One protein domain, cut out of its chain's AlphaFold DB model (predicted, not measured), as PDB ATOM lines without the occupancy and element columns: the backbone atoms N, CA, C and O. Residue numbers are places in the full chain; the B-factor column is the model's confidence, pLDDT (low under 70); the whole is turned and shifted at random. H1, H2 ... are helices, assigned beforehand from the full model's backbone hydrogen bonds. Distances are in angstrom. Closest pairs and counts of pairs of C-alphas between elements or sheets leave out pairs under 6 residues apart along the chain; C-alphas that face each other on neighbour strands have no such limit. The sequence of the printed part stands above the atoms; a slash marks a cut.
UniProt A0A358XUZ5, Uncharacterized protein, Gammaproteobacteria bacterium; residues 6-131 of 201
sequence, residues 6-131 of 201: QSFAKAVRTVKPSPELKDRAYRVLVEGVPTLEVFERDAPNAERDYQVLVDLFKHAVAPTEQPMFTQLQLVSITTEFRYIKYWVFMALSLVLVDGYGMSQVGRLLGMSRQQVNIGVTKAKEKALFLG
ATOM      1  N   GLN A   6      -5.778   9.027 -41.803       94.44
ATOM      2  CA  GLN A   6      -5.384  10.371 -41.362       94.44
ATOM      3  C   GLN A   6      -3.866  10.600 -41.434       94.44
ATOM      4  O   GLN A   6      -3.434  11.680 -41.841       94.44
ATOM      5  N   SER A   7      -3.056   9.595 -41.086       94.56
ATOM      6  CA  SER A   7      -1.593   9.672 -41.208       94.56
ATOM      7  C   SER A   7      -1.187   9.779 -42.675       94.56
ATOM      8  O   SER A   7      -0.366  10.625 -43.027       94.56
ATOM      9  N   PHE A   8      -1.839   9.004 -43.547       96.44
ATOM     10  CA  PHE A   8      -1.647   9.111 -44.991       96.44
ATOM     11  C   PHE A   8      -2.039  10.502 -45.518       96.44
ATOM     12  O   PHE A   8      -1.270  11.131 -46.240       96.44
ATOM     13  N   ALA A   9      -3.189  11.042 -45.106       96.12
ATOM     14  CA  ALA A   9      -3.619  12.381 -45.512       96.12
ATOM     15  C   ALA A   9      -2.623  13.476 -45.084       96.12
ATOM     16  O   ALA A   9      -2.383  14.419 -45.840       96.12
ATOM     17  N   LYS A  10      -2.015  13.350 -43.896       96.00
ATOM     18  CA  LYS A  10      -0.947  14.250 -43.443       96.00
ATOM     19  C   LYS A  10       0.300  14.123 -44.325       96.00
ATOM     20  O   LYS A  10       0.813  15.147 -44.765       96.00
ATOM     21  N   ALA A  11       0.732  12.902 -44.636       96.00
ATOM     22  CA  ALA A  11       1.869  12.656 -45.523       96.00
ATOM     23  C   ALA A  11       1.650  13.239 -46.929       96.00
ATOM     24  O   ALA A  11       2.530  13.915 -47.456       96.00
ATOM     25  N   VAL A  12       0.450  13.082 -47.499       97.00
ATOM     26  CA  VAL A  12       0.083  13.653 -48.808       97.00
ATOM     27  C   VAL A  12       0.203  15.177 -48.829       97.00
ATOM     28  O   VAL A  12       0.642  15.734 -49.832       97.00
ATOM     29  N   ARG A  13      -0.142  15.872 -47.735       96.06
ATOM     30  CA  ARG A  13       0.005  17.340 -47.654       96.06
ATOM     31  C   ARG A  13       1.465  17.786 -47.711       96.06
ATOM     32  O   ARG A  13       1.739  18.868 -48.229       96.06
ATOM     33  N   THR A  14       2.375  16.965 -47.193       96.06
ATOM     34  CA  THR A  14       3.814  17.243 -47.196       96.06
ATOM     35  C   THR A  14       4.454  16.867 -48.530       96.06
ATOM     36  O   THR A  14       5.104  17.707 -49.144       96.06
ATOM     37  N   VAL A  15       4.229  15.637 -49.002       95.56
ATOM     38  CA  VAL A  15       4.876  15.084 -50.207       95.56
ATOM     39  C   VAL A  15       4.266  15.633 -51.501       95.56
ATOM     40  O   VAL A  15       4.961  15.753 -52.502       95.56
ATOM     41  N   LYS A  16       2.977  16.003 -51.485       96.69
ATOM     42  CA  LYS A  16       2.228  16.546 -52.638       96.69
ATOM     43  C   LYS A  16       2.374  15.696 -53.923       96.69
ATOM     44  O   LYS A  16       2.749  16.234 -54.965       96.69
ATOM     45  N   PRO A  17       2.081  14.379 -53.874       95.62
ATOM     46  CA  PRO A  17       2.136  13.512 -55.052       95.62
ATOM     47  C   PRO A  17       1.094  13.911 -56.109       95.62
ATOM     48  O   PRO A  17       0.100  14.575 -55.800       95.62
ATOM     49  N   SER A  18       1.276  13.447 -57.352       95.75
ATOM     50  CA  SER A  18       0.224  13.542 -58.373       95.75
ATOM     51  C   SER A  18      -1.029  12.757 -57.941       95.75
ATOM     52  O   SER A  18      -0.906  11.805 -57.165       95.75
ATOM     53  N   PRO A  19      -2.234  13.110 -58.434       95.00
ATOM     54  CA  PRO A  19      -3.468  12.408 -58.066       95.00
ATOM     55  C   PRO A  19      -3.400  10.897 -58.314       95.00
ATOM     56  O   PRO A  19      -3.739  10.109 -57.442       95.00
ATOM     57  N   GLU A  20      -2.849  10.492 -59.458       93.81
ATOM     58  CA  GLU A  20      -2.695   9.082 -59.816       93.81
ATOM     59  C   GLU A  20      -1.771   8.329 -58.842       93.81
ATOM     60  O   GLU A  20      -2.105   7.240 -58.374       93.81
ATOM     61  N   LEU A  21      -0.622   8.918 -58.484       95.06
ATOM     62  CA  LEU A  21       0.307   8.311 -57.526       95.06
ATOM     63  C   LEU A  21      -0.256   8.284 -56.110       95.06
ATOM     64  O   LEU A  21      -0.021   7.326 -55.376       95.06
ATOM     65  N   LYS A  22      -1.016   9.312 -55.727       96.50
ATOM     66  CA  LYS A  22      -1.734   9.348 -54.452       96.50
ATOM     67  C   LYS A  22      -2.705   8.173 -54.349       96.50
ATOM     68  O   LYS A  22      -2.696   7.490 -53.328       96.50
ATOM     69  N   ASP A  23      -3.510   7.934 -55.379       96.69
ATOM     70  CA  ASP A  23      -4.524   6.877 -55.368       96.69
ATOM     71  C   ASP A  23      -3.868   5.489 -55.367       96.69
ATOM     72  O   ASP A  23      -4.226   4.628 -54.558       96.69
ATOM     73  N   ARG A  24      -2.822   5.293 -56.181       95.62
ATOM     74  CA  ARG A  24      -2.002   4.071 -56.160       95.62
ATOM     75  C   ARG A  24      -1.367   3.819 -54.788       95.62
ATOM     76  O   ARG A  24      -1.465   2.714 -54.253       95.62
ATOM     77  N   ALA A  25      -0.760   4.840 -54.184       96.00
ATOM     78  CA  ALA A  25      -0.150   4.730 -52.863       96.00
ATOM     79  C   ALA A  25      -1.186   4.480 -51.757       96.00
ATOM     80  O   ALA A  25      -0.895   3.731 -50.829       96.00
ATOM     81  N   TYR A  26      -2.394   5.046 -51.855       96.50
ATOM     82  CA  TYR A  26      -3.476   4.794 -50.898       96.50
ATOM     83  C   TYR A  26      -3.866   3.310 -50.872       96.50
ATOM     84  O   TYR A  26      -3.932   2.713 -49.795       96.50
ATOM     85  N   ARG A  27      -4.022   2.685 -52.048       96.19
ATOM     86  CA  ARG A  27      -4.316   1.246 -52.168       96.19
ATOM     87  C   ARG A  27      -3.262   0.386 -51.466       96.19
ATOM     88  O   ARG A  27      -3.591  -0.539 -50.730       96.19
ATOM     89  N   VAL A  28      -1.984   0.715 -51.642       95.12
ATOM     90  CA  VAL A  28      -0.880  -0.042 -51.026       95.12
ATOM     91  C   VAL A  28      -0.779   0.219 -49.521       95.12
ATOM     92  O   VAL A  28      -0.712  -0.713 -48.720       95.12
ATOM     93  N   LEU A  29      -0.751   1.490 -49.121       95.25
ATOM     94  CA  LEU A  29      -0.407   1.903 -47.763       95.25
ATOM     95  C   LEU A  29      -1.578   1.830 -46.783       95.25
ATOM     96  O   LEU A  29      -1.352   1.587 -45.599       95.25
ATOM     97  N   VAL A  30      -2.805   2.065 -47.245       95.56
ATOM     98  CA  VAL A  30      -4.002   2.132 -46.394       95.56
ATOM     99  C   VAL A  30      -4.842   0.869 -46.551       95.56
ATOM    100  O   VAL A  30      -5.164   0.224 -45.554       95.56
ATOM    101  N   GLU A  31      -5.150   0.483 -47.790       94.25
ATOM    102  CA  GLU A  31      -6.002  -0.685 -48.073       94.25
ATOM    103  C   GLU A  31      -5.234  -2.014 -48.001       94.25
ATOM    104  O   GLU A  31      -5.837  -3.073 -47.839       94.25
ATOM    105  N   GLY A  32      -3.898  -1.969 -48.054       91.19
ATOM    106  CA  GLY A  32      -3.038  -3.143 -47.912       91.19
ATOM    107  C   GLY A  32      -2.931  -4.005 -49.172       91.19
ATOM    108  O   GLY A  32      -2.528  -5.166 -49.065       91.19
ATOM    109  N   VAL A  33      -3.266  -3.453 -50.343       94.19
ATOM    110  CA  VAL A  33      -3.084  -4.118 -51.641       94.19
ATOM    111  C   VAL A  33      -1.591  -4.416 -51.859       94.19
ATOM    112  O   VAL A  33      -0.757  -3.545 -51.588       94.19
ATOM    113  N   PRO A  34      -1.211  -5.619 -52.332       91.19
ATOM    114  CA  PRO A  34       0.185  -5.936 -52.616       91.19
ATOM    115  C   PRO A  34       0.824  -4.927 -53.577       91.19
ATOM    116  O   PRO A  34       0.283  -4.649 -54.644       91.19
ATOM    117  N   THR A  35       2.008  -4.411 -53.232       92.44
ATOM    118  CA  THR A  35       2.673  -3.348 -54.010       92.44
ATOM    119  C   THR A  35       2.812  -3.689 -55.490       92.44
ATOM    120  O   THR A  35       2.561  -2.833 -56.328       92.44
ATOM    121  N   LEU A  36       3.159  -4.936 -55.828       90.81
ATOM    122  CA  LEU A  36       3.374  -5.356 -57.219       90.81
ATOM    123  C   LEU A  36       2.090  -5.422 -58.061       90.81
ATOM    124  O   LEU A  36       2.192  -5.497 -59.278       90.81
ATOM    125  N   GLU A  37       0.902  -5.364 -57.451       91.81
ATOM    126  CA  GLU A  37      -0.371  -5.261 -58.184       91.81
ATOM    127  C   GLU A  37      -0.677  -3.824 -58.637       91.81
ATOM    128  O   GLU A  37      -1.604  -3.600 -59.414       91.81
ATOM    129  N   VAL A  38       0.060  -2.834 -58.118       92.50
ATOM    130  CA  VAL A  38      -0.213  -1.402 -58.335       92.50
ATOM    131  C   VAL A  38       1.024  -0.640 -58.833       92.50
ATOM    132  O   VAL A  38       0.899   0.359 -59.540       92.50
ATOM    133  N   PHE A  39       2.221  -1.106 -58.475       90.06
ATOM    134  CA  PHE A  39       3.507  -0.536 -58.861       90.06
ATOM    135  C   PHE A  39       4.343  -1.572 -59.617       90.06
ATOM    136  O   PHE A  39       4.971  -2.458 -59.025       90.06
ATOM    137  N   GLU A  40       4.397  -1.411 -60.935       84.94
ATOM    138  CA  GLU A  40       5.216  -2.227 -61.828       84.94
ATOM    139  C   GLU A  40       6.691  -1.832 -61.719       84.94
ATOM    140  O   GLU A  40       7.056  -0.671 -61.887       84.94
ATOM    141  N   ARG A  41       7.560  -2.807 -61.434       80.38
ATOM    142  CA  ARG A  41       9.007  -2.568 -61.279       80.38
ATOM    143  C   ARG A  41       9.737  -2.324 -62.595       80.38
ATOM    144  O   ARG A  41      10.797  -1.709 -62.577       80.38
ATOM    145  N   ASP A  42       9.178  -2.819 -63.691       82.56
ATOM    146  CA  ASP A  42       9.782  -2.738 -65.021       82.56
ATOM    147  C   ASP A  42       9.196  -1.579 -65.850       82.56
ATOM    148  O   ASP A  42       9.573  -1.380 -67.004       82.56
ATOM    149  N   ALA A  43       8.286  -0.788 -65.267       84.06
ATOM    150  CA  ALA A  43       7.753   0.402 -65.915       84.06
ATOM    151  C   ALA A  43       8.852   1.473 -66.082       84.06
ATOM    152  O   ALA A  43       9.677   1.647 -65.181       84.06
ATOM    153  N   PRO A  44       8.832   2.276 -67.165       83.50
ATOM    154  CA  PRO A  44       9.859   3.294 -67.425       83.50
ATOM    155  C   PRO A  44      10.069   4.307 -66.289       83.50
ATOM    156  O   PRO A  44      11.159   4.845 -66.134       83.50
ATOM    157  N   ASN A  45       9.032   4.551 -65.479       85.62
ATOM    158  CA  ASN A  45       9.045   5.520 -64.381       85.62
ATOM    159  C   ASN A  45       9.055   4.857 -62.991       85.62
ATOM    160  O   ASN A  45       8.810   5.539 -61.993       85.62
ATOM    161  N   ALA A  46       9.320   3.548 -62.908       85.00
ATOM    162  CA  ALA A  46       9.203   2.781 -61.669       85.00
ATOM    163  C   ALA A  46      10.010   3.399 -60.519       85.00
ATOM    164  O   ALA A  46       9.500   3.530 -59.412       85.00
ATOM    165  N   GLU A  47      11.240   3.846 -60.770       86.06
ATOM    166  CA  GLU A  47      12.091   4.433 -59.728       86.06
ATOM    167  C   GLU A  47      11.442   5.655 -59.070       86.06
ATOM    168  O   GLU A  47      11.325   5.728 -57.846       86.06
ATOM    169  N   ARG A  48      10.931   6.582 -59.887       89.25
ATOM    170  CA  ARG A  48      10.246   7.789 -59.411       89.25
ATOM    171  C   ARG A  48       8.981   7.445 -58.630       89.25
ATOM    172  O   ARG A  48       8.733   8.026 -57.574       89.25
ATOM    173  N   ASP A  49       8.189   6.517 -59.148       90.50
ATOM    174  CA  ASP A  49       6.920   6.120 -58.542       90.50
ATOM    175  C   ASP A  49       7.147   5.454 -57.174       90.50
ATOM    176  O   ASP A  49       6.474   5.791 -56.194       90.50
ATOM    177  N   TYR A  50       8.146   4.571 -57.075       91.75
ATOM    178  CA  TYR A  50       8.540   3.950 -55.810       91.75
ATOM    179  C   TYR A  50       9.134   4.962 -54.824       91.75
ATOM    180  O   TYR A  50       8.827   4.875 -53.636       91.75
ATOM    181  N   GLN A  51       9.921   5.944 -55.279       92.19
ATOM    182  CA  GLN A  51      10.438   6.994 -54.396       92.19
ATOM    183  C   GLN A  51       9.295   7.777 -53.738       92.19
ATOM    184  O   GLN A  51       9.296   7.966 -52.525       92.19
ATOM    185  N   VAL A  52       8.269   8.155 -54.507       94.50
ATOM    186  CA  VAL A  52       7.088   8.851 -53.967       94.50
ATOM    187  C   VAL A  52       6.336   7.976 -52.959       94.50
ATOM    188  O   VAL A  52       5.915   8.466 -51.908       94.50
ATOM    189  N   LEU A  53       6.179   6.678 -53.246       95.25
ATOM    190  CA  LEU A  53       5.574   5.721 -52.316       95.25
ATOM    191  C   LEU A  53       6.361   5.640 -50.996       95.25
ATOM    192  O   LEU A  53       5.764   5.660 -49.916       95.25
ATOM    193  N   VAL A  54       7.692   5.583 -51.080       95.31
ATOM    194  CA  VAL A  54       8.592   5.564 -49.921       95.31
ATOM    195  C   VAL A  54       8.516   6.874 -49.136       95.31
ATOM    196  O   VAL A  54       8.412   6.840 -47.910       95.31
ATOM    197  N   ASP A  55       8.491   8.025 -49.802       95.56
ATOM    198  CA  ASP A  55       8.397   9.326 -49.135       95.56
ATOM    199  C   ASP A  55       7.076   9.472 -48.374       95.56
ATOM    200  O   ASP A  55       7.061   9.926 -47.225       95.56
ATOM    201  N   LEU A  56       5.961   9.041 -48.973       96.56
ATOM    202  CA  LEU A  56       4.661   8.998 -48.301       96.56
ATOM    203  C   LEU A  56       4.694   8.080 -47.078       96.56
ATOM    204  O   LEU A  56       4.173   8.446 -46.024       96.56
ATOM    205  N   PHE A  57       5.334   6.916 -47.203       95.81
ATOM    206  CA  PHE A  57       5.522   5.987 -46.096       95.81
ATOM    207  C   PHE A  57       6.322   6.623 -44.947       95.81
ATOM    208  O   PHE A  57       5.832   6.631 -43.817       95.81
ATOM    209  N   LYS A  58       7.479   7.237 -45.229       95.00
ATOM    210  CA  LYS A  58       8.339   7.882 -44.216       95.00
ATOM    211  C   LYS A  58       7.644   9.022 -43.469       95.00
ATOM    212  O   LYS A  58       7.921   9.261 -42.299       95.00
ATOM    213  N   HIS A  59       6.727   9.733 -44.126       95.12
ATOM    214  CA  HIS A  59       5.947  10.799 -43.489       95.12
ATOM    215  C   HIS A  59       4.732  10.291 -42.703       95.12
ATOM    216  O   HIS A  59       4.146  11.050 -41.924       95.12
ATOM    217  N   ALA A  60       4.324   9.040 -42.917       92.62
ATOM    218  CA  ALA A  60       3.139   8.456 -42.302       92.62
ATOM    219  C   ALA A  60       3.456   7.437 -41.198       92.62
ATOM    220  O   ALA A  60       2.600   7.195 -40.343       92.62
ATOM    221  N   VAL A  61       4.653   6.845 -41.208       92.25
ATOM    222  CA  VAL A  61       5.088   5.796 -40.279       92.25
ATOM    223  C   VAL A  61       6.424   6.188 -39.670       92.25
ATOM    224  O   VAL A  61       7.342   6.564 -40.384       92.25
ATOM    225  N   ALA A  62       6.532   6.084 -38.347       90.56
ATOM    226  CA  ALA A  62       7.796   6.287 -37.655       90.56
ATOM    227  C   ALA A  62       8.676   5.025 -37.747       90.56
ATOM    228  O   ALA A  62       8.133   3.913 -37.702       90.56
ATOM    229  N   PRO A  63      10.008   5.169 -37.844       90.31
ATOM    230  CA  PRO A  63      10.920   4.037 -37.745       90.31
ATOM    231  C   PRO A  63      10.834   3.388 -36.360       90.31
ATOM    232  O   PRO A  63      10.475   4.031 -35.371       90.31
ATOM    233  N   THR A  64      11.130   2.092 -36.303       87.31
ATOM    234  CA  THR A  64      10.973   1.266 -35.092       87.31
ATOM    235  C   THR A  64      12.288   0.693 -34.581       87.31
ATOM    236  O   THR A  64      12.333   0.177 -33.468       87.31
ATOM    237  N   GLU A  65      13.341   0.756 -35.389       86.56
ATOM    238  CA  GLU A  65      14.683   0.261 -35.093       86.56
ATOM    239  C   GLU A  65      15.678   1.431 -35.126       86.56
ATOM    240  O   GLU A  65      15.376   2.512 -35.636       86.56
ATOM    241  N   GLN A  66      16.866   1.237 -34.553       81.75
ATOM    242  CA  GLN A  66      17.922   2.244 -34.633       81.75
ATOM    243  C   GLN A  66      18.644   2.156 -35.987       81.75
ATOM    244  O   GLN A  66      18.973   1.050 -36.422       81.75
ATOM    245  N   PRO A  67      18.933   3.297 -36.638       85.81
ATOM    246  CA  PRO A  67      19.857   3.354 -37.765       85.81
ATOM    247  C   PRO A  67      21.200   2.698 -37.440       85.81
ATOM    248  O   PRO A  67      21.761   2.926 -36.370       85.81
ATOM    249  N   MET A  68      21.730   1.923 -38.382       85.94
ATOM    250  CA  MET A  68      23.028   1.251 -38.262       85.94
ATOM    251  C   MET A  68      24.122   1.966 -39.053       85.94
ATOM    252  O   MET A  68      25.275   1.990 -38.636       85.94
ATOM    253  N   PHE A  69      23.763   2.555 -40.192       83.44
ATOM    254  CA  PHE A  69      24.690   3.254 -41.069       83.44
ATOM    255  C   PHE A  69      24.159   4.636 -41.424       83.44
ATOM    256  O   PHE A  69      22.958   4.881 -41.489       83.44
ATOM    257  N   THR A  70      25.072   5.543 -41.732       82.25
ATOM    258  CA  THR A  70      24.745   6.762 -42.470       82.25
ATOM    259  C   THR A  70      24.477   6.438 -43.943       82.25
ATOM    260  O   THR A  70      24.938   5.423 -44.472       82.25
ATOM    261  N   GLN A  71      23.794   7.341 -44.650       79.69
ATOM    262  CA  GLN A  71      23.578   7.192 -46.093       79.69
ATOM    263  C   GLN A  71      24.903   7.087 -46.866       79.69
ATOM    264  O   GLN A  71      24.997   6.312 -47.814       79.69
ATOM    265  N   LEU A  72      25.939   7.825 -46.446       77.94
ATOM    266  CA  LEU A  72      27.260   7.780 -47.075       77.94
ATOM    267  C   LEU A  72      27.921   6.406 -46.899       77.94
ATOM    268  O   LEU A  72      28.410   5.838 -47.871       77.94
ATOM    269  N   GLN A  73      27.871   5.845 -45.689       78.38
ATOM    270  CA  GLN A  73      28.376   4.495 -45.425       78.38
ATOM    271  C   GLN A  73      27.625   3.448 -46.250       78.38
ATOM    272  O   GLN A  73      28.259   2.573 -46.835       78.38
ATOM    273  N   LEU A  74      26.297   3.559 -46.375       82.00
ATOM    274  CA  LEU A  74      25.526   2.652 -47.225       82.00
ATOM    275  C   LEU A  74      25.944   2.747 -48.701       82.00
ATOM    276  O   LEU A  74      26.069   1.717 -49.368       82.00
ATOM    277  N   VAL A  75      26.192   3.952 -49.221       76.00
ATOM    278  CA  VAL A  75      26.718   4.130 -50.585       76.00
ATOM    279  C   VAL A  75      28.073   3.430 -50.724       76.00
ATOM    280  O   VAL A  75      28.246   2.635 -51.646       76.00
ATOM    281  N   SER A  76      29.002   3.630 -49.787       74.06
ATOM    282  CA  SER A  76      30.312   2.960 -49.805       74.06
ATOM    283  C   SER A  76      30.205   1.432 -49.745       74.06
ATOM    284  O   SER A  76      30.890   0.740 -50.493       74.06
ATOM    285  N   ILE A  77      29.306   0.898 -48.912       78.44
ATOM    286  CA  ILE A  77      29.034  -0.545 -48.808       78.44
ATOM    287  C   ILE A  77      28.512  -1.099 -50.138       78.44
ATOM    288  O   ILE A  77      28.893  -2.192 -50.555       78.44
ATOM    289  N   THR A  78      27.632  -0.352 -50.806       74.88
ATOM    290  CA  THR A  78      26.894  -0.834 -51.982       74.88
ATOM    291  C   THR A  78      27.557  -0.530 -53.320       74.88
ATOM    292  O   THR A  78      27.171  -1.135 -54.318       74.88
ATOM    293  N   THR A  79      28.576   0.332 -53.358       70.62
ATOM    294  CA  THR A  79      29.300   0.705 -54.591       70.62
ATOM    295  C   THR A  79      29.919  -0.509 -55.294       70.62
ATOM    296  O   THR A  79      29.940  -0.575 -56.519       70.62
ATOM    297  N   GLU A  80      30.340  -1.520 -54.530       63.47
ATOM    298  CA  GLU A  80      30.918  -2.766 -55.055       63.47
ATOM    299  C   GLU A  80      29.857  -3.787 -55.516       63.47
ATOM    300  O   GLU A  80      30.178  -4.795 -56.151       63.47
ATOM    301  N   PHE A  81      28.570  -3.556 -55.225       68.75
ATOM    302  CA  PHE A  81      27.488  -4.416 -55.701       68.75
ATOM    303  C   PHE A  81      27.131  -4.055 -57.139       68.75
ATOM    304  O   PHE A  81      26.174  -3.329 -57.421       68.75
ATOM    305  N   ARG A  82      27.905  -4.613 -58.071       53.56
ATOM    306  CA  ARG A  82      27.634  -4.509 -59.505       53.56
ATOM    307  C   ARG A  82      26.184  -4.945 -59.773       53.56
ATOM    308  O   ARG A  82      25.812  -6.077 -59.475       53.56
ATOM    309  N   TYR A  83      25.376  -4.040 -60.330       62.84
ATOM    310  CA  TYR A  83      23.959  -4.253 -60.667       62.84
ATOM    311  C   TYR A  83      22.975  -4.335 -59.486       62.84
ATOM    312  O   TYR A  83      21.931  -4.988 -59.603       62.84
ATOM    313  N   ILE A  84      23.244  -3.660 -58.359       66.94
ATOM    314  CA  ILE A  84      22.206  -3.490 -57.334       66.94
ATOM    315  C   ILE A  84      20.982  -2.784 -57.937       66.94
ATOM    316  O   ILE A  84      21.051  -1.669 -58.447       66.94
ATOM    317  N   LYS A  85      19.837  -3.468 -57.903       76.62
ATOM    318  CA  LYS A  85      18.568  -2.917 -58.384       76.62
ATOM    319  C   LYS A  85      18.121  -1.791 -57.453       76.62
ATOM    320  O   LYS A  85      18.209  -1.937 -56.234       76.62
ATOM    321  N   TYR A  86      17.585  -0.708 -58.010       77.62
ATOM    322  CA  TYR A  86      17.210   0.494 -57.259       77.62
ATOM    323  C   TYR A  86      16.301   0.207 -56.045       77.62
ATOM    324  O   TYR A  86      16.553   0.695 -54.947       77.62
ATOM    325  N   TRP A  87      15.306  -0.679 -56.174       75.25
ATOM    326  CA  TRP A  87      14.448  -1.071 -55.044       75.25
ATOM    327  C   TRP A  87      15.147  -1.902 -53.969       75.25
ATOM    328  O   TRP A  87      14.742  -1.858 -52.813       75.25
ATOM    329  N   VAL A  88      16.212  -2.629 -54.315       81.81
ATOM    330  CA  VAL A  88      17.058  -3.293 -53.315       81.81
ATOM    331  C   VAL A  88      17.846  -2.239 -52.545       81.81
ATOM    332  O   VAL A  88      17.879  -2.294 -51.320       81.81
ATOM    333  N   PHE A  89      18.407  -1.240 -53.231       84.38
ATOM    334  CA  PHE A  89      19.087  -0.125 -52.570       84.38
ATOM    335  C   PHE A  89      18.138   0.677 -51.662       84.38
ATOM    336  O   PHE A  89      18.480   0.942 -50.510       84.38
ATOM    337  N   MET A  90      16.913   0.977 -52.117       88.06
ATOM    338  CA  MET A  90      15.881   1.597 -51.273       88.06
ATOM    339  C   MET A  90      15.542   0.742 -50.050       88.06
ATOM    340  O   MET A  90      15.414   1.279 -48.953       88.06
ATOM    341  N   ALA A  91      15.423  -0.581 -50.210       89.88
ATOM    342  CA  ALA A  91      15.167  -1.475 -49.084       89.88
ATOM    343  C   ALA A  91      16.285  -1.390 -48.036       89.88
ATOM    344  O   ALA A  91      16.006  -1.290 -46.843       89.88
ATOM    345  N   LEU A  92      17.545  -1.389 -48.480       89.19
ATOM    346  CA  LEU A  92      18.696  -1.251 -47.590       89.19
ATOM    347  C   LEU A  92      18.736   0.116 -46.907       89.19
ATOM    348  O   LEU A  92      19.002   0.167 -45.713       89.19
ATOM    349  N   SER A  93      18.439   1.201 -47.623       92.94
ATOM    350  CA  SER A  93      18.369   2.550 -47.043       92.94
ATOM    351  C   SER A  93      17.293   2.628 -45.959       92.94
ATOM    352  O   SER A  93      17.581   3.035 -44.834       92.94
ATOM    353  N   LEU A  94      16.095   2.101 -46.225       94.62
ATOM    354  CA  LEU A  94      15.017   2.087 -45.238       94.62
ATOM    355  C   LEU A  94      15.360   1.269 -43.988       94.62
ATOM    356  O   LEU A  94      15.048   1.694 -42.881       94.62
ATOM    357  N   VAL A  95      15.994   0.105 -44.143       93.44
ATOM    358  CA  VAL A  95      16.322  -0.749 -42.991       93.44
ATOM    359  C   VAL A  95      17.548  -0.233 -42.239       93.44
ATOM    360  O   VAL A  95      17.502  -0.053 -41.029       93.44
ATOM    361  N   LEU A  96      18.652   0.003 -42.946       91.12
ATOM    362  CA  LEU A  96      19.960   0.229 -42.333       91.12
ATOM    363  C   LEU A  96      20.248   1.695 -42.012       91.12
ATOM    364  O   LEU A  96      21.062   1.953 -41.130       91.12
ATOM    365  N   VAL A  97      19.619   2.638 -42.716       89.94
ATOM    366  CA  VAL A  97      19.852   4.081 -42.531       89.94
ATOM    367  C   VAL A  97      18.671   4.744 -41.838       89.94
ATOM    368  O   VAL A  97      18.868   5.548 -40.935       89.94
ATOM    369  N   ASP A  98      17.444   4.396 -42.220       89.94
ATOM    370  CA  ASP A  98      16.258   5.012 -41.622       89.94
ATOM    371  C   ASP A  98      15.688   4.229 -40.421       89.94
ATOM    372  O   ASP A  98      14.896   4.794 -39.670       89.94
ATOM    373  N   GLY A  99      16.070   2.962 -40.208       91.44
ATOM    374  CA  GLY A  99      15.641   2.167 -39.044       91.44
ATOM    375  C   GLY A  99      14.226   1.571 -39.145       91.44
ATOM    376  O   GLY A  99      13.516   1.444 -38.144       91.44
ATOM    377  N   TYR A 100      13.762   1.222 -40.346       93.44
ATOM    378  CA  TYR A 100      12.487   0.518 -40.532       93.44
ATOM    379  C   TYR A 100      12.650  -1.002 -40.493       93.44
ATOM    380  O   TYR A 100      13.590  -1.563 -41.052       93.44
ATOM    381  N   GLY A 101      11.664  -1.700 -39.926       90.81
ATOM    382  CA  GLY A 101      11.712  -3.155 -39.830       90.81
ATOM    383  C   GLY A 101      11.626  -3.856 -41.192       90.81
ATOM    384  O   GLY A 101      10.787  -3.532 -42.042       90.81
ATOM    385  N   MET A 102      12.422  -4.912 -41.381       88.50
ATOM    386  CA  MET A 102      12.523  -5.653 -42.653       88.50
ATOM    387  C   MET A 102      11.178  -6.153 -43.205       88.50
ATOM    388  O   MET A 102      10.961  -6.173 -44.416       88.50
ATOM    389  N   SER A 103      10.252  -6.561 -42.330       88.62
ATOM    390  CA  SER A 103       8.922  -7.031 -42.751       88.62
ATOM    391  C   SER A 103       8.044  -5.902 -43.299       88.62
ATOM    392  O   SER A 103       7.229  -6.146 -44.189       88.62
ATOM    393  N   GLN A 104       8.187  -4.684 -42.768       90.62
ATOM    394  CA  GLN A 104       7.465  -3.502 -43.245       90.62
ATOM    395  C   GLN A 104       8.017  -3.078 -44.606       90.62
ATOM    396  O   GLN A 104       7.250  -2.946 -45.558       90.62
ATOM    397  N   VAL A 105       9.346  -2.978 -44.712       91.94
ATOM    398  CA  VAL A 105      10.056  -2.620 -45.950       91.94
ATOM    399  C   VAL A 105       9.799  -3.638 -47.060       91.94
ATOM    400  O   VAL A 105       9.501  -3.260 -48.191       91.94
ATOM    401  N   GLY A 106       9.827  -4.934 -46.735       89.75
ATOM    402  CA  GLY A 106       9.505  -5.994 -47.686       89.75
ATOM    403  C   GLY A 106       8.103  -5.831 -48.269       89.75
ATOM    404  O   GLY A 106       7.941  -5.794 -49.486       89.75
ATOM    405  N   ARG A 107       7.085  -5.632 -47.421       89.69
ATOM    406  CA  ARG A 107       5.714  -5.391 -47.902       89.69
ATOM    407  C   ARG A 107       5.617  -4.121 -48.742       89.69
ATOM    408  O   ARG A 107       5.017  -4.185 -49.805       89.69
ATOM    409  N   LEU A 108       6.225  -3.017 -48.296       93.25
ATOM    410  CA  LEU A 108       6.217  -1.732 -49.003       93.25
ATOM    411  C   LEU A 108       6.763  -1.860 -50.424       93.25
ATOM    412  O   LEU A 108       6.172  -1.321 -51.352       93.25
ATOM    413  N   LEU A 109       7.865  -2.589 -50.594       90.44
ATOM    414  CA  LEU A 109       8.570  -2.684 -51.868       90.44
ATOM    415  C   LEU A 109       8.179  -3.918 -52.688       90.44
ATOM    416  O   LEU A 109       8.732  -4.115 -53.767       90.44
ATOM    417  N   GLY A 110       7.264  -4.767 -52.207       88.69
ATOM    418  CA  GLY A 110       6.887  -6.018 -52.875       88.69
ATOM    419  C   GLY A 110       7.979  -7.096 -52.831       88.69
ATOM    420  O   GLY A 110       8.173  -7.840 -53.792       88.69
ATOM    421  N   MET A 111       8.776  -7.131 -51.766       84.75
ATOM    422  CA  MET A 111       9.842  -8.107 -51.525       84.75
ATOM    423  C   MET A 111       9.460  -9.041 -50.375       84.75
ATOM    424  O   MET A 111       8.830  -8.632 -49.398       84.75
ATOM    425  N   SER A 112       9.884 -10.302 -50.443       81.94
ATOM    426  CA  SER A 112       9.760 -11.189 -49.288       81.94
ATOM    427  C   SER A 112      10.707 -10.737 -48.170       81.94
ATOM    428  O   SER A 112      11.776 -10.179 -48.426       81.94
ATOM    429  N   ARG A 113      10.357 -11.022 -46.907       81.75
ATOM    430  CA  ARG A 113      11.243 -10.744 -45.761       81.75
ATOM    431  C   ARG A 113      12.625 -11.377 -45.955       81.75
ATOM    432  O   ARG A 113      13.625 -10.760 -45.615       81.75
ATOM    433  N   GLN A 114      12.679 -12.580 -46.530       76.94
ATOM    434  CA  GLN A 114      13.928 -13.286 -46.805       76.94
ATOM    435  C   GLN A 114      14.802 -12.533 -47.818       76.94
ATOM    436  O   GLN A 114      16.004 -12.424 -47.607       76.94
ATOM    437  N   GLN A 115      14.215 -11.971 -48.881       79.19
ATOM    438  CA  GLN A 115      14.958 -11.162 -49.856       79.19
ATOM    439  C   GLN A 115      15.571  -9.913 -49.213       79.19
ATOM    440  O   GLN A 115      16.725  -9.592 -49.492       79.19
ATOM    441  N   VAL A 116      14.823  -9.233 -48.336       79.19
ATOM    442  CA  VAL A 116      15.330  -8.071 -47.588       79.19
ATOM    443  C   VAL A 116      16.445  -8.492 -46.629       79.19
ATOM    444  O   VAL A 116      17.504  -7.871 -46.625       79.19
ATOM    445  N   ASN A 117      16.247  -9.584 -45.885       81.00
ATOM    446  CA  ASN A 117      17.237 -10.110 -44.946       81.00
ATOM    447  C   ASN A 117      18.560 -10.457 -45.637       81.00
ATOM    448  O   ASN A 117      19.610 -10.035 -45.178       81.00
ATOM    449  N   ILE A 118      18.513 -11.145 -46.783       77.62
ATOM    450  CA  ILE A 118      19.714 -11.468 -47.568       77.62
ATOM    451  C   ILE A 118      20.476 -10.196 -47.957       77.62
ATOM    452  O   ILE A 118      21.701 -10.160 -47.857       77.62
ATOM    453  N   GLY A 119      19.769  -9.150 -48.399       80.31
ATOM    454  CA  GLY A 119      20.395  -7.869 -48.723       80.31
ATOM    455  C   GLY A 119      21.071  -7.234 -47.507       80.31
ATOM    456  O   GLY A 119      22.219  -6.807 -47.596       80.31
ATOM    457  N   VAL A 120      20.371  -7.206 -46.371       84.81
ATOM    458  CA  VAL A 120      20.866  -6.654 -45.103       84.81
ATOM    459  C   VAL A 120      22.106  -7.402 -44.618       84.81
ATOM    460  O   VAL A 120      23.102  -6.763 -44.288       84.81
ATOM    461  N   THR A 121      22.081  -8.735 -44.620       82.00
ATOM    462  CA  THR A 121      23.225  -9.568 -44.228       82.00
ATOM    463  C   THR A 121      24.438  -9.286 -45.109       82.00
ATOM    464  O   THR A 121      25.503  -8.989 -44.583       82.00
ATOM    465  N   LYS A 122      24.275  -9.250 -46.438       81.00
ATOM    466  CA  LYS A 122      25.384  -8.935 -47.357       81.00
ATOM    467  C   LYS A 122      25.954  -7.532 -47.154       81.00
ATOM    468  O   LYS A 122      27.163  -7.334 -47.239       81.00
ATOM    469  N   ALA A 123      25.092  -6.548 -46.896       82.81
ATOM    470  CA  ALA A 123      25.533  -5.191 -46.594       82.81
ATOM    471  C   ALA A 123      26.342  -5.145 -45.287       82.81
ATOM    472  O   ALA A 123      27.386  -4.501 -45.243       82.81
ATOM    473  N   LYS A 124      25.907  -5.875 -44.254       83.88
ATOM    474  CA  LYS A 124      26.620  -6.011 -42.975       83.88
ATOM    475  C   LYS A 124      27.964  -6.735 -43.118       83.88
ATOM    476  O   LYS A 124      28.961  -6.244 -42.606       83.88
ATOM    477  N   GLU A 125      28.016  -7.845 -43.853       81.31
ATOM    478  CA  GLU A 125      29.263  -8.565 -44.163       81.31
ATOM    479  C   GLU A 125      30.272  -7.652 -44.870       81.31
ATOM    480  O   GLU A 125      31.450  -7.603 -44.516       81.31
ATOM    481  N   LYS A 126      29.803  -6.872 -45.851       80.62
ATOM    482  CA  LYS A 126      30.659  -5.916 -46.553       80.62
ATOM    483  C   LYS A 126      31.082  -4.755 -45.650       80.62
ATOM    484  O   LYS A 126      32.225  -4.324 -45.743       80.62
ATOM    485  N   ALA A 127      30.204  -4.265 -44.777       77.69
ATOM    486  CA  ALA A 127      30.542  -3.235 -43.798       77.69
ATOM    487  C   ALA A 127      31.635  -3.705 -42.826       77.69
ATOM    488  O   ALA A 127      32.567  -2.949 -42.565       77.69
ATOM    489  N   LEU A 128      31.562  -4.959 -42.368       79.25
ATOM    490  CA  LEU A 128      32.602  -5.593 -41.555       79.25
ATOM    491  C   LEU A 128      33.937  -5.649 -42.309       79.25
ATOM    492  O   LEU A 128      34.956  -5.208 -41.792       79.25
ATOM    493  N   PHE A 129      33.929  -6.096 -43.570       76.62
ATOM    494  CA  PHE A 129      35.136  -6.110 -44.408       76.62
ATOM    495  C   PHE A 129      35.750  -4.712 -44.606       76.62
ATOM    496  O   PHE A 129      36.963  -4.574 -44.725       76.62
ATOM    497  N   LEU A 130      34.917  -3.671 -44.659       71.94
ATOM    498  CA  LEU A 130      35.358  -2.282 -44.793       71.94
ATOM    499  C   LEU A 130      35.785  -1.644 -43.458       71.94
ATOM    500  O   LEU A 130      36.152  -0.470 -43.460       71.94
ATOM    501  N   GLY A 131      35.716  -2.368 -42.335       73.19
ATOM    502  CA  GLY A 131      36.005  -1.826 -41.004       73.19
ATOM    503  C   GLY A 131      34.994  -0.771 -40.539       73.19
ATOM    504  O   GLY A 131      35.321   0.077 -39.719       73.19
TER     505      GLY A 131
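Overview. This is residues 6 to 131 of the 201 residues of an uncharacterized protein of Gammaproteobacteria bacterium (UniProt A0A358XUZ5). Two groups of helices sit end to end: H1, H2 and H3 packed together in one, and H5 with H4, H6 and H7 packed round it in the other. H7 runs from H6 past H5 and H4 to the far end of the domain. The printed part has 126 residues with seven named helices, H1 to H7 in order, and no named strand; the class is all helix. It is compact, with a radius of gyration of the C-alphas of 14.6 A and spans of 44 by 29 by 23 A, only just elongated.

Along the chain. H1 is residues 6 to 15, starting at C-alpha 6 (-5.384, 10.371, -41.362), and H2 is residues 19 to 29. H3, residues 46 to 60, is 21.1 A long. H4 is residues 71 to 78, H5 residues 86 to 97 and H6 residues 102 to 109. H7, residues 113 to 129, is 24.4 A long and ends at C-alpha 129 (35.136, -6.110, -44.408).

Arrangement. H5 is the hub. It touches H6 as a helical hairpin, C-alphas 91 and 105 closest at 6.1 A, opposite ways at a shallow tilt of 33 degrees, only just short of steep. H7, with residues 116 to 123 alone, touches H5, C-alphas 92 and 120 closest at 6.3 A. H4 touches H5, C-alphas 71 and 97 closest at 6.0 A. H3, with residues 47 to 50 alone, only just touches H5, with 3 pairs of C-alphas within 8 A, the closest those of Glu 47 and Tyr 86 at 6.9 A. H1 touches H3, C-alphas 11 and 59 closest at 4.9 A, and H2 touches H3, C-alphas 25 and 53 closest at 5.8 A. Helix packing is mostly crossed, 2 of 9 such pairs being at a shallow tilt. H1 and H7, for instance, are apart. In the seven helices every O i to N i+4 pair is within hydrogen-bond range.

Size, cuts and confidence. The C-alphas farthest apart, of Pro 19 and Gly 131, are 45.3 A apart. The printed part has no cut. The link H2 to H3, 16 residues, is long. Mean pLDDT of the printed part is 87.0; residues 80 to 84 are under 70.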